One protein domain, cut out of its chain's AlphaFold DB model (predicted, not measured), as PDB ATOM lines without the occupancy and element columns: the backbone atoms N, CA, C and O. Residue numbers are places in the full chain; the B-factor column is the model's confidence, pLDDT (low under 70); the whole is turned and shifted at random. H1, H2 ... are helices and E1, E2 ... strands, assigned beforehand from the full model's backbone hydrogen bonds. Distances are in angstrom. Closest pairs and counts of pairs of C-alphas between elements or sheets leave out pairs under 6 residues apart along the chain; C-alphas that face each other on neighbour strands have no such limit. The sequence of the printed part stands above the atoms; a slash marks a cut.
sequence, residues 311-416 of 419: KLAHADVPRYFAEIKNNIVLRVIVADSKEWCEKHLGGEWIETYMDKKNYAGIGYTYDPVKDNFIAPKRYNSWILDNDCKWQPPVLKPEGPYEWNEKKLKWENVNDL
ATOM      1  N   LYS A 311      11.715  21.602   9.560       35.91
ATOM      2  CA  LYS A 311      11.861  20.353   8.798       35.91
ATOM      3  C   LYS A 311      11.688  19.060   9.614       35.91
ATOM      4  O   LYS A 311      12.635  18.574  10.222       35.91
ATOM      5  N   LEU A 312      10.536  18.406   9.453       35.19
ATOM      6  CA  LEU A 312      10.460  16.942   9.477       35.19
ATOM      7  C   LEU A 312      11.346  16.402   8.339       35.19
ATOM      8  O   LEU A 312      10.879  16.098   7.245       35.19
ATOM      9  N   ALA A 313      12.652  16.364   8.579       34.31
ATOM     10  CA  ALA A 313      13.643  15.721   7.740       34.31
ATOM     11  C   ALA A 313      14.348  14.664   8.596       34.31
ATOM     12  O   ALA A 313      15.407  14.907   9.147       34.31
ATOM     13  N   HIS A 314      13.706  13.498   8.684       40.12
ATOM     14  CA  HIS A 314      14.342  12.188   8.843       40.12
ATOM     15  C   HIS A 314      15.419  12.048   9.944       40.12
ATOM     16  O   HIS A 314      16.617  12.125   9.684       40.12
ATOM     17  N   ALA A 315      14.982  11.675  11.146       37.25
ATOM     18  CA  ALA A 315      15.775  10.849  12.051       37.25
ATOM     19  C   ALA A 315      14.837   9.786  12.639       37.25
ATOM     20  O   ALA A 315      13.942  10.104  13.418       37.25
ATOM     21  N   ASP A 316      15.007   8.528  12.233       49.41
ATOM     22  CA  ASP A 316      14.116   7.402  12.564       49.41
ATOM     23  C   ASP A 316      14.076   7.016  14.062       49.41
ATOM     24  O   ASP A 316      13.419   6.045  14.431       49.41
ATOM     25  N   VAL A 317      14.719   7.770  14.963       52.91
ATOM     26  CA  VAL A 317      14.581   7.610  16.420       52.91
ATOM     27  C   VAL A 317      14.707   8.984  17.098       52.91
ATOM     28  O   VAL A 317      15.726   9.649  16.905       52.91
ATOM     29  N   PRO A 318      13.727   9.439  17.907       59.62
ATOM     30  CA  PRO A 318      13.837  10.706  18.626       59.62
ATOM     31  C   PRO A 318      14.945  10.625  19.685       59.62
ATOM     32  O   PRO A 318      14.867   9.814  20.609       59.62
ATOM     33  N   ARG A 319      15.966  11.480  19.563       70.75
ATOM     34  CA  ARG A 319      17.075  11.589  20.523       70.75
ATOM     35  C   ARG A 319      16.854  12.793  21.429       70.75
ATOM     36  O   ARG A 319      16.543  13.888  20.958       70.75
ATOM     37  N   TYR A 320      16.991  12.591  22.733       79.81
ATOM     38  CA  TYR A 320      16.793  13.641  23.727       79.81
ATOM     39  C   TYR A 320      18.143  14.244  24.113       79.81
ATOM     40  O   TYR A 320      19.112  13.518  24.304       79.81
ATOM     41  N   PHE A 321      18.210  15.558  24.296       81.75
ATOM     42  CA  PHE A 321      19.426  16.265  24.694       81.75
ATOM     43  C   PHE A 321      19.131  17.243  25.829       81.75
ATOM     44  O   PHE A 321      18.142  17.973  25.794       81.75
ATOM     45  N   ALA A 322      19.996  17.261  26.835       82.88
ATOM     46  CA  ALA A 322      19.953  18.169  27.968       82.88
ATOM     47  C   ALA A 322      21.025  19.252  27.806       82.88
ATOM     48  O   ALA A 322      22.207  18.926  27.696       82.88
ATOM     49  N   GLU A 323      20.624  20.524  27.808       88.69
ATOM     50  CA  GLU A 323      21.572  21.637  27.903       88.69
ATOM     51  C   GLU A 323      22.041  21.743  29.345       88.69
ATOM     52  O   GLU A 323      21.212  21.817  30.260       88.69
ATOM     53  N   ILE A 324      23.352  21.786  29.546       86.50
ATOM     54  CA  ILE A 324      23.955  21.908  30.865       86.50
ATOM     55  C   ILE A 324      24.780  23.185  30.987       86.50
ATOM     56  O   ILE A 324      25.383  23.676  30.036       86.50
ATOM     57  N   LYS A 325      24.832  23.719  32.207       87.69
ATOM     58  CA  LYS A 325      25.774  24.770  32.599       87.69
ATOM     59  C   LYS A 325      26.257  24.490  34.009       87.69
ATOM     60  O   LYS A 325      25.441  24.335  34.914       87.69
ATOM     61  N   ASN A 326      27.574  24.415  34.203       88.75
ATOM     62  CA  ASN A 326      28.181  23.986  35.471       88.75
ATOM     63  C   ASN A 326      27.601  22.645  35.964       88.75
ATOM     64  O   ASN A 326      27.258  22.510  37.137       88.75
ATOM     65  N   ASN A 327      27.435  21.682  35.051       89.56
ATOM     66  CA  ASN A 327      26.799  20.382  35.291       89.56
ATOM     67  C   ASN A 327      25.320  20.421  35.714       89.56
ATOM     68  O   ASN A 327      24.778  19.379  36.055       89.56
ATOM     69  N   ILE A 328      24.634  21.566  35.678       82.88
ATOM     70  CA  ILE A 328      23.196  21.650  35.974       82.88
ATOM     71  C   ILE A 328      22.396  21.715  34.677       82.88
ATOM     72  O   ILE A 328      22.679  22.550  33.818       82.88
ATOM     73  N   VAL A 329      21.375  20.866  34.557       80.38
ATOM     74  CA  VAL A 329      20.461  20.830  33.408       80.38
ATOM     75  C   VAL A 329      19.557  22.061  33.411       80.38
ATOM     76  O   VAL A 329      18.762  22.263  34.331       80.38
ATOM     77  N   LEU A 330      19.642  22.859  32.351       71.00
ATOM     78  CA  LEU A 330      18.833  24.061  32.149       71.00
ATOM     79  C   LEU A 330      17.524  23.753  31.417       71.00
ATOM     80  O   LEU A 330      16.466  24.260  31.787       71.00
ATOM     81  N   ARG A 331      17.590  22.908  30.383       71.62
ATOM     82  CA  ARG A 331      16.441  22.451  29.588       71.62
ATOM     83  C   ARG A 331      16.735  21.109  28.925       71.62
ATOM     84  O   ARG A 331      17.895  20.748  28.752       71.62
ATOM     85  N   VAL A 332      15.680  20.394  28.540       75.62
ATOM     86  CA  VAL A 332      15.754  19.134  27.785       75.62
ATOM     87  C   VAL A 332      14.922  19.280  26.516       75.62
ATOM     88  O   VAL A 332      13.780  19.732  26.588       75.62
ATOM     89  N   ILE A 333      15.491  18.921  25.368       71.44
ATOM     90  CA  ILE A 333      14.845  18.995  24.052       71.44
ATOM     91  C   ILE A 333      14.977  17.665  23.310       71.44
ATOM     92  O   ILE A 333      15.777  16.814  23.692       71.44
ATOM     93  N   VAL A 334      14.215  17.504  22.233       72.12
ATOM     94  CA  VAL A 334      14.439  16.463  21.222       72.12
ATOM     95  C   VAL A 334      15.099  17.134  20.023       72.12
ATOM     96  O   VAL A 334      14.641  18.200  19.613       72.12
ATOM     97  N   ALA A 335      16.171  16.553  19.493       64.50
ATOM     98  CA  ALA A 335      16.895  17.109  18.351       64.50
ATOM     99  C   ALA A 335      17.554  16.008  17.507       64.50
ATOM    100  O   ALA A 335      17.581  14.844  17.906       64.50
ATOM    101  N   ASP A 336      18.107  16.391  16.356       66.62
ATOM    102  CA  ASP A 336      18.746  15.456  15.422       66.62
ATOM    103  C   ASP A 336      20.075  14.911  15.972       66.62
ATOM    104  O   ASP A 336      20.366  13.714  15.900       66.62
ATOM    105  N   SER A 337      20.904  15.790  16.543       75.38
ATOM    106  CA  SER A 337      22.191  15.417  17.124       75.38
ATOM    107  C   SER A 337      22.684  16.451  18.138       75.38
ATOM    108  O   SER A 337      22.224  17.595  18.164       75.38
ATOM    109  N   LYS A 338      23.675  16.062  18.946       82.75
ATOM    110  CA  LYS A 338      24.362  16.971  19.870       82.75
ATOM    111  C   LYS A 338      24.986  18.151  19.119       82.75
ATOM    112  O   LYS A 338      24.835  19.295  19.536       82.75
ATOM    113  N   GLU A 339      25.620  17.879  17.981       82.50
ATOM    114  CA  GLU A 339      26.271  18.884  17.136       82.50
ATOM    115  C   GLU A 339      25.257  19.885  16.575       82.50
ATOM    116  O   GLU A 339      25.559  21.071  16.449       82.50
ATOM    117  N   TRP A 340      24.039  19.432  16.255       82.06
ATOM    118  CA  TRP A 340      22.969  20.330  15.833       82.06
ATOM    119  C   TRP A 340      22.604  21.313  16.947       82.06
ATOM    120  O   TRP A 340      22.509  22.515  16.681       82.06
ATOM    121  N   CYS A 341      22.453  20.818  18.180       67.62
ATOM    122  CA  CYS A 341      22.142  21.643  19.345       67.62
ATOM    123  C   CYS A 341      23.243  22.674  19.599       67.62
ATOM    124  O   CYS A 341      22.963  23.866  19.695       67.62
ATOM    125  N   GLU A 342      24.502  22.237  19.629       80.25
ATOM    126  CA  GLU A 342      25.651  23.118  19.856       80.25
ATOM    127  C   GLU A 342      25.774  24.183  18.758       80.25
ATOM    128  O   GLU A 342      26.004  25.357  19.052       80.25
ATOM    129  N   LYS A 343      25.553  23.807  17.492       72.12
ATOM    130  CA  LYS A 343      25.672  24.718  16.348       72.12
ATOM    131  C   LYS A 343      24.568  25.776  16.292       72.12
ATOM    132  O   LYS A 343      24.855  26.916  15.937       72.12
ATOM    133  N   HIS A 344      23.317  25.406  16.570       63.97
ATOM    134  CA  HIS A 344      22.166  26.295  16.354       63.97
ATOM    135  C   HIS A 344      21.662  26.964  17.631       63.97
ATOM    136  O   HIS A 344      21.090  28.049  17.558       63.97
ATOM    137  N   LEU A 345      21.857  26.332  18.790       67.62
ATOM    138  CA  LEU A 345      21.383  26.838  20.077       67.62
ATOM    139  C   LEU A 345      22.523  27.348  20.966       67.62
ATOM    140  O   LEU A 345      22.248  28.067  21.927       67.62
ATOM    141  N   GLY A 346      23.778  27.006  20.647       76.69
ATOM    142  CA  GLY A 346      24.924  27.259  21.517       76.69
ATOM    143  C   GLY A 346      24.846  26.456  22.821       76.69
ATOM    144  O   GLY A 346      23.898  25.708  23.049       76.69
ATOM    145  N   GLY A 347      25.840  26.615  23.695       83.25
ATOM    146  CA  GLY A 347      25.881  25.921  24.989       83.25
ATOM    147  C   GLY A 347      26.411  24.488  24.907       83.25
ATOM    148  O   GLY A 347      26.821  24.020  23.848       83.25
ATOM    149  N   GLU A 348      26.444  23.810  26.054       88.94
ATOM    150  CA  GLU A 348      26.949  22.441  26.188       88.94
ATOM    151  C   GLU A 348      25.778  21.464  26.313       88.94
ATOM    152  O   GLU A 348      24.881  21.662  27.136       88.94
ATOM    153  N   TRP A 349      25.787  20.404  25.503       90.06
ATOM    154  CA  TRP A 349      24.668  19.467  25.409       90.06
ATOM    155  C   TRP A 349      25.094  18.028  25.681       90.06
ATOM    156  O   TRP A 349      26.119  17.552  25.185       90.06
ATOM    157  N   ILE A 350      24.269  17.311  26.442       87.88
ATOM    158  CA  ILE A 350      24.445  15.892  26.756       87.88
ATOM    159  C   ILE A 350      23.234  15.119  26.252       87.88
ATOM    160  O   ILE A 350      22.095  15.459  26.568       87.88
ATOM    161  N   GLU A 351      23.469  14.064  25.485       85.81
ATOM    162  CA  GLU A 351      22.400  13.157  25.085       85.81
ATOM    163  C   GLU A 351      21.838  12.410  26.300       85.81
ATOM    164  O   GLU A 351      22.572  11.865  27.125       85.81
ATOM    165  N   THR A 352      20.518  12.372  26.407       76.56
ATOM    166  CA  THR A 352      19.791  11.657  27.451       76.56
ATOM    167  C   THR A 352      18.929  10.563  26.825       76.56
ATOM    168  O   THR A 352      18.655  10.574  25.628       76.56
ATOM    169  N   TYR A 353      18.494   9.604  27.647       68.69
ATOM    170  CA  TYR A 353      17.622   8.502  27.226       68.69
ATOM    171  C   TYR A 353      18.280   7.431  26.326       68.69
ATOM    172  O   TYR A 353      17.648   6.903  25.416       68.69
ATOM    173  N   MET A 354      19.536   7.062  26.613       59.06
ATOM    174  CA  MET A 354      20.097   5.774  26.175       59.06
ATOM    175  C   MET A 354      19.841   4.685  27.223       59.06
ATOM    176  O   MET A 354      19.792   4.968  28.426       59.06
ATOM    177  N   ASP A 355      19.716   3.437  26.774       55.97
ATOM    178  CA  ASP A 355      19.509   2.280  27.641       55.97
ATOM    179  C   ASP A 355      20.548   2.253  28.776       55.97
ATOM    180  O   ASP A 355      21.751   2.160  28.523       55.97
ATOM    181  N   LYS A 356      20.056   2.281  30.028       57.91
ATOM    182  CA  LYS A 356      20.781   2.229  31.325       57.91
ATOM    183  C   LYS A 356      21.120   3.566  32.017       57.91
ATOM    184  O   LYS A 356      21.671   3.513  33.115       57.91
ATOM    185  N   LYS A 357      20.743   4.736  31.482       69.81
ATOM    186  CA  LYS A 357      20.924   6.041  32.169       69.81
ATOM    187  C   LYS A 357      19.631   6.565  32.811       69.81
ATOM    188  O   LYS A 357      18.528   6.249  32.365       69.81
ATOM    189  N   ASN A 358      19.749   7.388  33.853       78.00
ATOM    190  CA  ASN A 358      18.630   8.163  34.388       78.00
ATOM    191  C   ASN A 358      18.215   9.240  33.378       78.00
ATOM    192  O   ASN A 358      19.042   9.787  32.649       78.00
ATOM    193  N   TYR A 359      16.926   9.572  33.361       78.06
ATOM    194  CA  TYR A 359      16.422  10.660  32.531       78.06
ATOM    195  C   TYR A 359      16.925  12.008  33.061       78.06
ATOM    196  O   TYR A 359      16.961  12.242  34.272       78.06
ATOM    197  N   ALA A 360      17.290  12.905  32.148       80.38
ATOM    198  CA  ALA A 360      17.562  14.288  32.504       80.38
ATOM    199  C   ALA A 360      16.250  15.017  32.825       80.38
ATOM    200  O   ALA A 360      15.229  14.827  32.162       80.38
ATOM    201  N   GLY A 361      16.290  15.887  33.828       75.06
ATOM    202  CA  GLY A 361      15.219  16.820  34.155       75.06
ATOM    203  C   GLY A 361      15.807  18.188  34.470       75.06
ATOM    204  O   GLY A 361      16.971  18.292  34.850       75.06
ATOM    205  N   ILE A 362      15.018  19.247  34.313       72.50
ATOM    206  CA  ILE A 362      15.468  20.606  34.647       72.50
ATOM    207  C   ILE A 362      15.901  20.650  36.120       72.50
ATOM    208  O   ILE A 362      15.186  20.171  37.001       72.50
ATOM    209  N   GLY A 363      17.090  21.199  36.374       72.69
ATOM    210  CA  GLY A 363      17.717  21.260  37.694       72.69
ATOM    211  C   GLY A 363      18.460  19.991  38.123       72.69
ATOM    212  O   GLY A 363      19.009  19.970  39.220       72.69
ATOM    213  N   TYR A 364      18.492  18.939  37.298       86.69
ATOM    214  CA  TYR A 364      19.282  17.739  37.582       86.69
ATOM    215  C   TYR A 364      20.770  18.062  37.433       86.69
ATOM    216  O   TYR A 364      21.150  18.903  36.617       86.69
ATOM    217  N   THR A 365      21.607  17.358  38.189       89.19
ATOM    218  CA  THR A 365      23.062  17.445  38.065       89.19
ATOM    219  C   THR A 365      23.558  16.327  37.156       89.19
ATOM    220  O   THR A 365      23.252  15.161  37.390       89.19
ATOM    221  N   TYR A 366      24.329  16.659  36.131       90.44
ATOM    222  CA  TYR A 366      25.048  15.699  35.305       90.44
ATOM    223  C   TYR A 366      26.377  15.319  35.976       90.44
ATOM    224  O   TYR A 366      27.172  16.189  36.329       90.44
ATOM    225  N   ASP A 367      26.614  14.025  36.178       87.88
ATOM    226  CA  ASP A 367      27.889  13.492  36.664       87.88
ATOM    227  C   ASP A 367      28.718  13.018  35.457       87.88
ATOM    228  O   ASP A 367      28.383  11.985  34.869       87.88
ATOM    229  N   PRO A 368      29.792  13.732  35.067       86.44
ATOM    230  CA  PRO A 368      30.583  13.381  33.889       86.44
ATOM    231  C   PRO A 368      31.427  12.111  34.074       86.44
ATOM    232  O   PRO A 368      31.856  11.531  33.082       86.44
ATOM    233  N   VAL A 369      31.678  11.666  35.314       86.88
ATOM    234  CA  VAL A 369      32.441  10.435  35.589       86.88
ATOM    235  C   VAL A 369      31.550   9.213  35.404       86.88
ATOM    236  O   VAL A 369      31.979   8.206  34.844       86.88
ATOM    237  N   LYS A 370      30.306   9.301  35.881       84.88
ATOM    238  CA  LYS A 370      29.311   8.228  35.753       84.88
ATOM    239  C   LYS A 370      28.508   8.302  34.455       84.88
ATOM    240  O   LYS A 370      27.754   7.373  34.177       84.88
ATOM    241  N   ASP A 371      28.656   9.393  33.702       87.31
ATOM    242  CA  ASP A 371      27.912   9.692  32.477       87.31
ATOM    243  C   ASP A 371      26.394   9.517  32.691       87.31
ATOM    244  O   ASP A 371      25.693   8.801  31.970       87.31
ATOM    245  N   ASN A 372      25.893  10.108  33.782       86.38
ATOM    246  CA  ASN A 372      24.526   9.898  34.254       86.38
ATOM    247  C   ASN A 372      23.957  11.142  34.956       86.38
ATOM    248  O   ASN A 372      24.691  12.018  35.414       86.38
ATOM    249  N   PHE A 373      22.630  11.222  35.050       86.75
ATOM    250  CA  PHE A 373      21.918  12.343  35.658       86.75
ATOM    251  C   PHE A 373      21.461  12.012  37.083       86.75
ATOM    252  O   PHE A 373      20.908  10.944  37.356       86.75
ATOM    253  N   ILE A 374      21.663  12.965  37.991       87.00
ATOM    254  CA  ILE A 374      21.276  12.911  39.397       87.00
ATOM    255  C   ILE A 374      20.137  13.909  39.606       87.00
ATOM    256  O   ILE A 374      20.304  15.115  39.415       87.00
ATOM    257  N   ALA A 375      18.967  13.418  40.014       83.44
ATOM    258  CA  ALA A 375      17.844  14.285  40.368       83.44
ATOM    259  C   ALA A 375      18.199  15.190  41.566       83.44
ATOM    260  O   ALA A 375      19.023  14.799  42.397       83.44
ATOM    261  N   PRO A 376      17.561  16.360  41.736       81.31
ATOM    262  CA  PRO A 376      17.700  17.153  42.949       81.31
ATOM    263  C   PRO A 376      17.421  16.315  44.197       81.31
ATOM    264  O   PRO A 376      16.462  15.538  44.250       81.31
ATOM    265  N   LYS A 377      18.265  16.476  45.218       84.06
ATOM    266  CA  LYS A 377      18.112  15.755  46.479       84.06
ATOM    267  C   LYS A 377      16.806  16.178  47.156       84.06
ATOM    268  O   LYS A 377      16.685  17.308  47.616       84.06
ATOM    269  N   ARG A 378      15.823  15.272  47.215       76.38
ATOM    270  CA  ARG A 378      14.494  15.557  47.790       76.38
ATOM    271  C   ARG A 378      14.513  15.671  49.317       76.38
ATOM    272  O   ARG A 378      13.771  16.468  49.877       76.38
ATOM    273  N   TYR A 379      15.343  14.863  49.971       77.44
ATOM    274  CA  TYR A 379      15.439  14.756  51.424       77.44
ATOM    275  C   TYR A 379      16.905  14.635  51.828       77.44
ATOM    276  O   TYR A 379      17.650  13.878  51.204       77.44
ATOM    277  N   ASN A 380      17.331  15.358  52.863       81.69
ATOM    278  CA  ASN A 380      18.733  15.395  53.282       81.69
ATOM    279  C   ASN A 380      19.231  14.033  53.777       81.69
ATOM    280  O   ASN A 380      20.397  13.708  53.556       81.69
ATOM    281  N   SER A 381      18.347  13.232  54.374       82.00
ATOM    282  CA  SER A 381      18.641  11.890  54.879       82.00
ATOM    283  C   SER A 381      18.885  10.834  53.797       82.00
ATOM    284  O   SER A 381      19.413   9.766  54.102       82.00
ATOM    285  N   TRP A 382      18.521  11.103  52.539       85.19
ATOM    286  CA  TRP A 382      18.682  10.130  51.458       85.19
ATOM    287  C   TRP A 382      20.134  10.085  50.975       85.19
ATOM    288  O   TRP A 382      20.836  11.102  50.941       85.19
ATOM    289  N   ILE A 383      20.592   8.898  50.587       85.94
ATOM    290  CA  ILE A 383      21.966   8.657  50.134       85.94
ATOM    291  C   ILE A 383      21.926   8.326  48.644       85.94
ATOM    292  O   ILE A 383      21.015   7.643  48.181       85.94
ATOM    293  N   LEU A 384      22.879   8.865  47.885       86.25
ATOM    294  CA  LEU A 384      22.992   8.595  46.457       86.25
ATOM    295  C   LEU A 384      23.660   7.235  46.263       86.25
ATOM    296  O   LEU A 384      24.750   7.012  46.791       86.25
ATOM    297  N   ASP A 385      23.022   6.343  45.517       84.75
ATOM    298  CA  ASP A 385      23.607   5.053  45.159       84.75
ATOM    299  C   ASP A 385      24.554   5.151  43.942       84.75
ATOM    300  O   ASP A 385      24.820   6.224  43.381       84.75
ATOM    301  N   ASN A 386      25.103   4.006  43.530       84.25
ATOM    302  CA  ASN A 386      26.002   3.929  42.378       84.25
ATOM    303  C   ASN A 386      25.288   4.199  41.041       84.25
ATOM    304  O   ASN A 386      25.934   4.687  40.116       84.25
ATOM    305  N   ASP A 387      23.969   3.997  40.977       83.19
ATOM    306  CA  ASP A 387      23.127   4.228  39.796       83.19
ATOM    307  C   ASP A 387      22.581   5.668  39.726       83.19
ATOM    308  O   ASP A 387      21.695   5.974  38.920       83.19
ATOM    309  N   CYS A 388      23.110   6.578  40.553       85.12
ATOM    310  CA  CYS A 388      22.706   7.985  40.626       85.12
ATOM    311  C   CYS A 388      21.242   8.195  41.055       85.12
ATOM    312  O   CYS A 388      20.628   9.211  40.713       85.12
ATOM    313  N   LYS A 389      20.677   7.263  41.830       83.38
ATOM    314  CA  LYS A 389      19.335   7.368  42.409       83.38
ATOM    315  C   LYS A 389      19.427   7.635  43.905       83.38
ATOM    316  O   LYS A 389      20.251   7.070  44.623       83.38
ATOM    317  N   TRP A 390      18.573   8.531  44.388       84.00
ATOM    318  CA  TRP A 390      18.466   8.785  45.818       84.00
ATOM    319  C   TRP A 390      17.698   7.646  46.479       84.00
ATOM    320  O   TRP A 390      16.534   7.419  46.149       84.00
ATOM    321  N   GLN A 391      18.343   6.970  47.424       83.56
ATOM    322  CA  GLN A 391      17.744   5.892  48.198       83.56
ATOM    323  C   GLN A 391      17.381   6.374  49.607       83.56
ATOM    324  O   GLN A 391      18.175   7.075  50.249       83.56
ATOM    325  N   PRO A 392      16.192   6.004  50.112       86.25
ATOM    326  CA  PRO A 392      15.836   6.231  51.503       86.25
ATOM    327  C   PRO A 392      16.734   5.378  52.414       86.25
ATOM    328  O   PRO A 392      17.093   4.258  52.047       86.25
ATOM    329  N   PRO A 393      17.058   5.844  53.630       84.69
ATOM    330  CA  PRO A 393      17.877   5.071  54.566       84.69
ATOM    331  C   PRO A 393      17.143   3.837  55.123       84.69
ATOM    332  O   PRO A 393      17.776   2.939  55.672       84.69
ATOM    333  N   VAL A 394      15.812   3.779  54.982       84.75
ATOM    334  CA  VAL A 394      14.966   2.653  55.401       84.75
ATOM    335  C   VAL A 394      14.113   2.194  54.220       84.75
ATOM    336  O   VAL A 394      13.495   3.020  53.544       84.75
ATOM    337  N   LEU A 395      14.046   0.877  53.992       85.50
ATOM    338  CA  LEU A 395      13.218   0.279  52.940       85.50
ATOM    339  C   LEU A 395      11.749   0.689  53.092       85.50
ATOM    340  O   LEU A 395      11.190   0.660  54.190       85.50
ATOM    341  N   LYS A 396      11.131   1.083  51.976       83.31
ATOM    342  CA  LYS A 396       9.731   1.511  51.946       83.31
ATOM    343  C   LYS A 396       8.802   0.312  52.188       83.31
ATOM    344  O   LYS A 396       8.896  -0.653  51.430       83.31
ATOM    345  N   PRO A 397       7.889   0.371  53.176       85.62
ATOM    346  CA  PRO A 397       6.862  -0.649  53.348       85.62
ATOM    347  C   PRO A 397       5.893  -0.691  52.159       85.62
ATOM    348  O   PRO A 397       5.696   0.306  51.459       85.62
ATOM    349  N   GLU A 398       5.245  -1.835  51.955       80.94
ATOM    350  CA  GLU A 398       4.194  -1.975  50.948       80.94
ATOM    351  C   GLU A 398       2.957  -1.150  51.342       80.94
ATOM    352  O   GLU A 398       2.479  -1.230  52.473       80.94
ATOM    353  N   GLY A 399       2.446  -0.333  50.416       80.25
ATOM    354  CA  GLY A 399       1.271   0.516  50.633       80.25
ATOM    355  C   GLY A 399       1.534   2.027  50.509       80.25
ATOM    356  O   GLY A 399       2.615   2.460  50.087       80.25
ATOM    357  N   PRO A 400       0.528   2.862  50.829       78.88
ATOM    358  CA  PRO A 400       0.594   4.308  50.655       78.88
ATOM    359  C   PRO A 400       1.367   4.954  51.812       78.88
ATOM    360  O   PRO A 400       0.780   5.496  52.740       78.88
ATOM    361  N   TYR A 401       2.696   4.881  51.762       82.50
ATOM    362  CA  TYR A 401       3.581   5.534  52.729       82.50
ATOM    363  C   TYR A 401       4.301   6.746  52.128       82.50
ATOM    364  O   TYR A 401       4.777   6.691  50.984       82.50
ATOM    365  N   GLU A 402       4.454   7.793  52.937       84.00
ATOM    366  CA  GLU A 402       5.276   8.979  52.675       84.00
ATOM    367  C   GLU A 402       6.459   9.067  53.653       84.00
ATOM    368  O   GLU A 402       6.400   8.570  54.778       84.00
ATOM    369  N   TRP A 403       7.577   9.644  53.203       86.00
ATOM    370  CA  TRP A 403       8.796   9.757  54.006       86.00
ATOM    371  C   TRP A 403       8.724  10.982  54.920       86.00
ATOM    372  O   TRP A 403       8.657  12.111  54.432       86.00
ATOM    373  N   ASN A 404       8.787  10.777  56.237       82.75
ATOM    374  CA  ASN A 404       8.876  11.864  57.205       82.75
ATOM    375  C   ASN A 404      10.347  12.166  57.524       82.75
ATOM    376  O   ASN A 404      10.983  11.456  58.304       82.75
ATOM    377  N   GLU A 405      10.870  13.262  56.970       83.88
ATOM    378  CA  GLU A 405      12.278  13.647  57.128       83.88
ATOM    379  C   GLU A 405      12.676  13.970  58.574       83.88
ATOM    380  O   GLU A 405      13.797  13.691  58.983       83.88
ATOM    381  N   LYS A 406      11.761  14.520  59.382       84.44
ATOM    382  CA  LYS A 406      12.061  14.864  60.783       84.44
ATOM    383  C   LYS A 406      12.181  13.623  61.662       84.44
ATOM    384  O   LYS A 406      12.948  13.623  62.618       84.44
ATOM    385  N   LYS A 407      11.388  12.591  61.366       84.94
ATOM    386  CA  LYS A 407      11.326  11.346  62.145       84.94
ATOM    387  C   LYS A 407      12.158  10.213  61.540       84.94
ATOM    388  O   LYS A 407      12.234   9.153  62.152       84.94
ATOM    389  N   LEU A 408      12.733  10.427  60.353       85.38
ATOM    390  CA  LEU A 408      13.510   9.448  59.588       85.38
ATOM    391  C   LEU A 408      12.788   8.096  59.434       85.38
ATOM    392  O   LEU A 408      13.394   7.034  59.564       85.38
ATOM    393  N   LYS A 409      11.472   8.135  59.181       87.94
ATOM    394  CA  LYS A 409      10.631   6.940  59.014       87.94
ATOM    395  C   LYS A 409       9.524   7.148  57.984       87.94
ATOM    396  O   LYS A 409       9.132   8.276  57.690       87.94
ATOM    397  N   TRP A 410       8.988   6.038  57.486       85.12
ATOM    398  CA  TRP A 410       7.793   6.010  56.644       85.12
ATOM    399  C   TRP A 410       6.524   6.165  57.491       85.12
ATOM    400  O   TRP A 410       6.380   5.497  58.514       85.12
ATOM    401  N   GLU A 411       5.602   7.025  57.064       86.56
ATOM    402  CA  GLU A 411       4.291   7.225  57.696       86.56
ATOM    403  C   GLU A 411       3.175   6.894  56.704       86.56
ATOM    404  O   GLU A 411       3.275   7.225  55.520       86.56
ATOM    405  N   ASN A 412       2.146   6.176  57.165       81.12
ATOM    406  CA  ASN A 412       1.025   5.780  56.323       81.12
ATOM    407  C   ASN A 412       0.151   7.006  56.040       81.12
ATOM    408  O   ASN A 412      -0.285   7.697  56.959       81.12
ATOM    409  N   VAL A 413      -0.117   7.262  54.764       76.69
ATOM    410  CA  VAL A 413      -0.891   8.421  54.308       76.69
ATOM    411  C   VAL A 413      -2.336   8.367  54.813       76.69
ATOM    412  O   VAL A 413      -2.948   9.409  55.029       76.69
ATOM    413  N   ASN A 414      -2.875   7.173  55.070       74.25
ATOM    414  CA  ASN A 414      -4.242   7.005  55.562       74.25
ATOM    415  C   ASN A 414      -4.396   7.309  57.059       74.25
ATOM    416  O   ASN A 414      -5.505   7.596  57.492       74.25
ATOM    417  N   ASP A 415      -3.307   7.296  57.832       65.00
ATOM    418  CA  ASP A 415      -3.341   7.650  59.257       65.00
ATOM    419  C   ASP A 415      -3.211   9.172  59.465       65.00
ATOM    420  O   ASP A 415      -3.584   9.702  60.511       65.00
ATOM    421  N   LEU A 416      -2.729   9.896  58.445       56.62
ATOM    422  CA  LEU A 416      -2.525  11.349  58.460       56.62
ATOM    423  C   LEU A 416      -3.814  12.164  58.227       56.62
ATOM    424  O   LEU A 416      -3.786  13.378  58.395       56.62
TER     425      LEU A 416
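This is residues 311 to 416 of the 419 residues of the protein "Putative structural protein" of viral metagenome (UniProt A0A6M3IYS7). Little regular structure is strung along one long axis: the strongly twisted sheet E2 E1 E3 with H1 over one face, the small hairpin E4 and E5 next to it, and, past looping residues 375 to 400, the hairpin E6 and E7 at the far end. The printed part has 106 residues, under half of them in named elements; its class is mostly strand, with strands holding 34 of the 42 residues in named elements, in the order E1 E2 H1 E3 E4 E5 E6 E7, and its sheets are antiparallel. The whole is loose, radius of gyration of the C-alphas 17.9 A, spanning 54 by 28 by 22 A.

E1, residues 319 to 325, forms a hairpin with E2, residues 328 to 335; N 323 and O 331 are 2.9 A apart. E3, residues 348 to 352, is E1's other antiparallel neighbour, with N 322 and O 350 2.8 A apart. H1, residues 338 to 345, with every O i to N i+4 pair within hydrogen-bond range, is over E1 at a height over the sheet of 8.3 A. E2, H1 and E3 make a split strand-helix-strand unit, E1 between its strands, with a right-handed crossover. E4, residues 365 to 367, and E5, residues 372 to 374, have N 365 and O 374 2.9 A apart; the closest C-alphas of E2 and E4, Ile 328 and Thr 365, are 4.7 A apart. E6, residues 401 to 404, and E7, residues 409 to 412, have N 402 and O 411 2.9 A apart.

E1, 19.9 A long, begins at C-alpha 319 (17.075, 11.589, 20.523). E2, 19.3 A, bends by 56 degrees at residue 331. E7 ends at C-alpha 412 (1.025, 5.780, 56.323).

The printed part has no cut; the links E3 to E4 and E5 to E6 are long. The model's pLDDT is under 70 in 20 residues, among them 311 to 318.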